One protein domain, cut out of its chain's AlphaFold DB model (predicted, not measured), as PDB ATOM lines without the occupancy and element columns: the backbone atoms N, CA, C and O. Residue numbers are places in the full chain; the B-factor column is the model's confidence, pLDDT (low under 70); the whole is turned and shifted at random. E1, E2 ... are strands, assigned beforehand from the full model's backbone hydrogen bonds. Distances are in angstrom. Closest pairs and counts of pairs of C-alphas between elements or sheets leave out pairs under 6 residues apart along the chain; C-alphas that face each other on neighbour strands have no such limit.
ATOM      1  N   PRO A  11      79.364-133.804  49.897       78.12
ATOM      2  CA  PRO A  11      80.468-134.686  49.540       78.12
ATOM      3  C   PRO A  11      80.896-134.489  48.078       78.12
ATOM      4  O   PRO A  11      80.093-134.608  47.159       78.12
ATOM      5  N   GLY A  12      82.179-134.191  47.855       78.75
ATOM      6  CA  GLY A  12      82.734-133.971  46.511       78.75
ATOM      7  C   GLY A  12      82.605-132.541  45.970       78.75
ATOM      8  O   GLY A  12      83.023-132.281  44.843       78.75
ATOM      9  N   GLN A  13      82.069-131.593  46.747       81.56
ATOM     10  CA  GLN A  13      82.092-130.184  46.357       81.56
ATOM     11  C   GLN A  13      83.531-129.637  46.380       81.56
ATOM     12  O   GLN A  13      84.158-129.592  47.437       81.56
ATOM     13  N   GLU A  14      84.006-129.112  45.248       81.88
ATOM     14  CA  GLU A  14      85.321-128.469  45.128       81.88
ATOM     15  C   GLU A  14      85.232-126.921  45.149       81.88
ATOM     16  O   GLU A  14      84.303-126.339  44.575       81.88
ATOM     17  N   PRO A  15      86.181-126.203  45.785       81.94
ATOM     18  CA  PRO A  15      87.266-126.734  46.607       81.94
ATOM     19  C   PRO A  15      86.755-127.252  47.958       81.94
ATOM     20  O   PRO A  15      85.859-126.653  48.575       81.94
ATOM     21  N   ALA A  16      87.351-128.339  48.441       80.00
ATOM     22  CA  ALA A  16      87.093-128.850  49.783       80.00
ATOM     23  C   ALA A  16      87.391-127.794  50.873       80.00
ATOM     24  O   ALA A  16      88.319-126.990  50.760       80.00
ATOM     25  N   GLY A  17      86.593-127.783  51.946       81.25
ATOM     26  CA  GLY A  17      86.790-126.897  53.102       81.25
ATOM     27  C   GLY A  17      86.329-125.450  52.890       81.25
ATOM     28  O   GLY A  17      86.654-124.565  53.689       81.25
ATOM     29  N   ARG A  18      85.563-125.173  51.828       83.19
ATOM     30  CA  ARG A  18      85.064-123.825  51.546       83.19
ATOM     31  C   ARG A  18      84.008-123.427  52.573       83.19
ATOM     32  O   ARG A  18      82.922-123.995  52.634       83.19
ATOM     33  N   ARG A  19      84.301-122.379  53.347       85.12
ATOM     34  CA  ARG A  19      83.335-121.807  54.294       85.12
ATOM     35  C   ARG A  19      82.105-121.276  53.558       85.12
ATOM     36  O   ARG A  19      82.234-120.575  52.550       85.12
ATOM     37  N   TYR A  20      80.921-121.554  54.103       87.69
ATOM     38  CA  TYR A  20      79.687-120.935  53.629       87.69
ATOM     39  C   TYR A  20      79.761-119.416  53.829       87.69
ATOM     40  O   TYR A  20      79.985-118.932  54.938       87.69
ATOM     41  N   MET A  21      79.580-118.661  52.747       86.50
ATOM     42  CA  MET A  21      79.613-117.202  52.779       86.50
ATOM     43  C   MET A  21      78.706-116.623  51.700       86.50
ATOM     44  O   MET A  21      78.913-116.845  50.505       86.50
ATOM     45  N   LYS A  22      77.728-115.815  52.115       88.19
ATOM     46  CA  LYS A  22      76.873-115.076  51.187       88.19
ATOM     47  C   LYS A  22      77.575-113.786  50.759       88.19
ATOM     48  O   LYS A  22      77.601-112.815  51.505       88.19
ATOM     49  N   ARG A  23      78.148-113.770  49.552       81.12
ATOM     50  CA  ARG A  23      78.884-112.597  49.033       81.12
ATOM     51  C   ARG A  23      77.990-111.441  48.585       81.12
ATOM     52  O   ARG A  23      78.399-110.294  48.670       81.12
ATOM     53  N   THR A  24      76.784-111.735  48.106       87.88
ATOM     54  CA  THR A  24      75.834-110.720  47.631       87.88
ATOM     55  C   THR A  24      74.560-110.769  48.450       87.88
ATOM     56  O   THR A  24      73.995-111.838  48.649       87.88
ATOM     57  N   VAL A  25      74.075-109.616  48.899       94.12
ATOM     58  CA  VAL A  25      72.784-109.515  49.601       94.12
ATOM     59  C   VAL A  25      71.620-109.222  48.656       94.12
ATOM     60  O   VAL A  25      70.481-109.113  49.103       94.12
ATOM     61  N   LYS A  26      71.897-109.072  47.351       92.88
ATOM     62  CA  LYS A  26      70.894-108.748  46.325       92.88
ATOM     63  C   LYS A  26      69.989-109.931  45.986       92.88
ATOM     64  O   LYS A  26      68.894-109.719  45.484       92.88
ATOM     65  N   THR A  27      70.444-111.157  46.241       93.69
ATOM     66  CA  THR A  27      69.687-112.381  45.961       93.69
ATOM     67  C   THR A  27      69.450-113.179  47.239       93.69
ATOM     68  O   THR A  27      70.341-113.232  48.100       93.69
ATOM     69  N   PRO A  28      68.287-113.835  47.383       93.75
ATOM     70  CA  PRO A  28      68.051-114.740  48.496       93.75
ATOM     71  C   PRO A  28      69.015-115.933  48.456       93.75
ATOM     72  O   PRO A  28      69.674-116.217  47.453       93.75
ATOM     73  N   GLN A  29      69.158-116.611  49.590       93.25
ATOM     74  CA  GLN A  29      69.693-117.965  49.646       93.25
ATOM     75  C   GLN A  29      68.525-118.936  49.523       93.25
ATOM     76  O   GLN A  29      67.636-118.930  50.372       93.25
ATOM     77  N   GLU A  30      68.557-119.785  48.508       94.69
ATOM     78  CA  GLU A  30      67.615-120.890  48.391       94.69
ATOM     79  C   GLU A  30      68.067-122.049  49.281       94.69
ATOM     80  O   GLU A  30      69.259-122.366  49.368       94.69
ATOM     81  N   VAL A  31      67.110-122.656  49.979       94.81
ATOM     82  CA  VAL A  31      67.314-123.876  50.759       94.81
ATOM     83  C   VAL A  31      66.201-124.850  50.406       94.81
ATOM     84  O   VAL A  31      65.024-124.554  50.611       94.81
ATOM     85  N   THR A  32      66.579-126.013  49.889       95.19
ATOM     86  CA  THR A  32      65.646-127.099  49.591       95.19
ATOM     87  C   THR A  32      65.523-128.004  50.806       95.19
ATOM     88  O   THR A  32      66.514-128.513  51.321       95.19
ATOM     89  N   ILE A  33      64.294-128.190  51.269       95.00
ATOM     90  CA  ILE A  33      63.939-129.114  52.338       95.00
ATOM     91  C   ILE A  33      63.253-130.309  51.688       95.00
ATOM     92  O   ILE A  33      62.233-130.159  51.009       95.00
ATOM     93  N   THR A  34      63.810-131.489  51.923       94.00
ATOM     94  CA  THR A  34      63.321-132.747  51.364       94.00
ATOM     95  C   THR A  34      62.832-133.650  52.487       94.00
ATOM     96  O   THR A  34      63.546-133.872  53.463       94.00
ATOM     97  N   LEU A  35      61.608-134.158  52.353       94.50
ATOM     98  CA  LEU A  35      61.013-135.123  53.269       94.50
ATOM     99  C   LEU A  35      61.147-136.525  52.683       94.50
ATOM    100  O   LEU A  35      60.693-136.770  51.565       94.50
ATOM    101  N   TYR A  36      61.711-137.443  53.458       94.00
ATOM    102  CA  TYR A  36      61.833-138.856  53.111       94.00
ATOM    103  C   TYR A  36      61.029-139.726  54.073       94.00
ATOM    104  O   TYR A  36      60.737-139.320  55.199       94.00
ATOM    105  N   GLU A  37      60.681-140.926  53.618       93.56
ATOM    106  CA  GLU A  37      60.068-141.951  54.457       93.56
ATOM    107  C   GLU A  37      61.133-142.711  55.262       93.56
ATOM    108  O   GLU A  37      62.167-143.109  54.722       93.56
ATOM    109  N   GLY A  38      60.866-142.944  56.550       91.75
ATOM    110  CA  GLY A  38      61.744-143.714  57.433       91.75
ATOM    111  C   GLY A  38      62.984-142.954  57.919       91.75
ATOM    112  O   GLY A  38      63.003-141.726  57.989       91.75
ATOM    113  N   HIS A  39      64.019-143.705  58.305       91.81
ATOM    114  CA  HIS A  39      65.282-143.164  58.809       91.81
ATOM    115  C   HIS A  39      66.401-143.400  57.795       91.81
ATOM    116  O   HIS A  39      66.744-144.544  57.494       91.81
ATOM    117  N   LEU A  40      66.974-142.308  57.295       89.00
ATOM    118  CA  LEU A  40      68.077-142.313  56.339       89.00
ATOM    119  C   LEU A  40      69.365-141.824  57.004       89.00
ATOM    120  O   LEU A  40      69.336-141.051  57.963       89.00
ATOM    121  N   THR A  41      70.497-142.275  56.479       87.25
ATOM    122  CA  THR A  41      71.828-141.784  56.836       87.25
ATOM    123  C   THR A  41      72.330-140.849  55.738       87.25
ATOM    124  O   THR A  41      71.865-140.904  54.600       87.25
ATOM    125  N   LEU A  42      73.316-140.005  56.048       79.19
ATOM    126  CA  LEU A  42      73.946-139.137  55.040       79.19
ATOM    127  C   LEU A  42      74.549-139.934  53.869       79.19
ATOM    128  O   LEU A  42      74.609-139.436  52.753       79.19
ATOM    129  N   GLU A  43      74.948-141.184  54.102       81.06
ATOM    130  CA  GLU A  43      75.512-142.062  53.073       81.06
ATOM    131  C   GLU A  43      74.456-142.585  52.092       81.06
ATOM    132  O   GLU A  43      74.754-142.796  50.918       81.06
ATOM    133  N   ASN A  44      73.219-142.815  52.551       85.06
ATOM    134  CA  ASN A  44      72.188-143.465  51.742       85.06
ATOM    135  C   ASN A  44      71.111-142.507  51.209       85.06
ATOM    136  O   ASN A  44      70.419-142.864  50.250       85.06
ATOM    137  N   VAL A  45      71.008-141.292  51.763       84.12
ATOM    138  CA  VAL A  45      70.001-140.287  51.375       84.12
ATOM    139  C   VAL A  45      70.137-139.831  49.918       84.12
ATOM    140  O   VAL A  45      69.143-139.467  49.295       84.12
ATOM    141  N   HIS A  46      71.344-139.912  49.352       79.06
ATOM    142  CA  HIS A  46      71.624-139.571  47.954       79.06
ATOM    143  C   HIS A  46      71.457-140.750  46.983       79.06
ATOM    144  O   HIS A  46      71.702-140.595  45.790       79.06
ATOM    145  N   SER A  47      71.072-141.939  47.461       83.19
ATOM    146  CA  SER A  47      70.876-143.094  46.581       83.19
ATOM    147  C   SER A  47      69.523-143.048  45.865       83.19
ATOM    148  O   SER A  47      68.500-142.723  46.468       83.19
ATOM    149  N   ASP A  48      69.485-143.502  44.608       82.56
ATOM    150  CA  ASP A  48      68.263-143.553  43.782       82.56
ATOM    151  C   ASP A  48      67.167-144.486  44.334       82.56
ATOM    152  O   ASP A  48      66.047-144.540  43.818       82.56
ATOM    153  N   LYS A  49      67.481-145.251  45.387       84.25
ATOM    154  CA  LYS A  49      66.551-146.172  46.045       84.25
ATOM    155  C   LYS A  49      65.481-145.443  46.855       84.25
ATOM    156  O   LYS A  49      64.385-145.980  47.003       84.25
ATOM    157  N   PHE A  50      65.777-144.252  47.376       87.06
ATOM    158  CA  PHE A  50      64.860-143.514  48.241       87.06
ATOM    159  C   PHE A  50      64.271-142.324  47.495       87.06
ATOM    160  O   PHE A  50      64.971-141.386  47.120       87.06
ATOM    161  N   LYS A  51      62.952-142.354  47.292       89.88
ATOM    162  CA  LYS A  51      62.231-141.252  46.654       89.88
ATOM    163  C   LYS A  51      61.708-140.282  47.717       89.88
ATOM    164  O   LYS A  51      61.139-140.737  48.709       89.88
ATOM    165  N   PRO A  52      61.862-138.965  47.517       93.75
ATOM    166  CA  PRO A  52      61.239-137.972  48.380       93.75
ATOM    167  C   PRO A  52      59.714-138.109  48.422       93.75
ATOM    168  O   PRO A  52      59.074-138.247  47.381       93.75
ATOM    169  N   LEU A  53      59.132-137.994  49.617       96.00
ATOM    170  CA  LEU A  53      57.686-137.857  49.812       96.00
ATOM    171  C   LEU A  53      57.210-136.441  49.471       96.00
ATOM    172  O   LEU A  53      56.119-136.252  48.938       96.00
ATOM    173  N   ALA A  54      58.026-135.438  49.794       97.19
ATOM    174  CA  ALA A  54      57.765-134.041  49.482       97.19
ATOM    175  C   ALA A  54      59.077-133.263  49.359       97.19
ATOM    176  O   ALA A  54      60.075-133.581  50.007       97.19
ATOM    177  N   ILE A  55      59.054-132.212  48.545       96.81
ATOM    178  CA  ILE A  55      60.178-131.299  48.353       96.81
ATOM    179  C   ILE A  55      59.634-129.879  48.436       96.81
ATOM    180  O   ILE A  55      58.620-129.555  47.812       96.81
ATOM    181  N   LYS A  56      60.310-129.015  49.192       97.94
ATOM    182  CA  LYS A  56      59.990-127.591  49.239       97.94
ATOM    183  C   LYS A  56      61.255-126.752  49.263       97.94
ATOM    184  O   LYS A  56      62.080-126.896  50.157       97.94
ATOM    185  N   THR A  57      61.351-125.811  48.335       97.81
ATOM    186  CA  THR A  57      62.378-124.768  48.363       97.81
ATOM    187  C   THR A  57      61.846-123.544  49.094       97.81
ATOM    188  O   THR A  57      60.708-123.117  48.874       97.81
ATOM    189  N   ILE A  58      62.668-123.004  49.989       96.50
ATOM    190  CA  ILE A  58      62.420-121.749  50.693       96.50
ATOM    191  C   ILE A  58      63.516-120.740  50.370       96.50
ATOM    192  O   ILE A  58      64.670-121.103  50.142       96.50
ATOM    193  N   GLU A  59      63.159-119.464  50.423       95.62
ATOM    194  CA  GLU A  59      64.090-118.358  50.249       95.62
ATOM    195  C   GLU A  59      64.445-117.732  51.595       95.62
ATOM    196  O   GLU A  59      63.590-117.476  52.446       95.62
ATOM    197  N   ARG A  60      65.731-117.444  51.786       94.00
ATOM    198  CA  ARG A  60      66.248-116.738  52.955       94.00
ATOM    199  C   ARG A  60      66.913-115.440  52.527       94.00
ATOM    200  O   ARG A  60      67.967-115.451  51.892       94.00
ATOM    201  N   LEU A  61      66.306-114.315  52.893       94.31
ATOM    202  CA  LEU A  61      66.811-112.986  52.558       94.31
ATOM    203  C   LEU A  61      67.814-112.489  53.605       94.31
ATOM    204  O   LEU A  61      67.579-112.603  54.807       94.31
TER     205      LEU A  61
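This is residues 11 to 61 of the 171 residues of the protein "Acyl-coenzyme A thioesterase 1/2/4" of Mytilus galloprovincialis (UniProt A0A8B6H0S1). This domain has little regular structure: a two-stranded antiparallel ribbon, E1 and E2, forms the base of an open frame, with long unnamed stretches rising at both ends. Residues 12 to 24 stick out free at one end, and the wide loop of residues 36 to 53 closes the ribbon's other end. The printed part has 51 residues, with no named helix and two named strands, E1 then E2; the class is all strand, with 14 residues in named elements. It is only just loose, close to extended, with a radius of gyration of the C-alphas of 14.3 A and spans of 36 by 26 by 15 A.

Residues 11 to 28 hold no named element. E1, residues 29 to 35, begins at C-alpha 29 (69.693, -117.965, 49.646) and is 19.6 A long. E2, residues 54 to 60, is 19.6 A long and ends at C-alpha 60 (66.248, -116.738, 52.955).

E1 and E2 form a hairpin, antiparallel at 159 degrees between directions. C-alphas 32 and 57 face each other at 4.2 A. N 29 and O 60, 2.8 A apart, are within hydrogen-bond range.

The C-alphas of Lys 26 and Gly 38 are farthest apart, 37.8 A. The link E1 to E2 is long, 18 residues. The printed part has no cut, and no printed residue is under 70 in pLDDT.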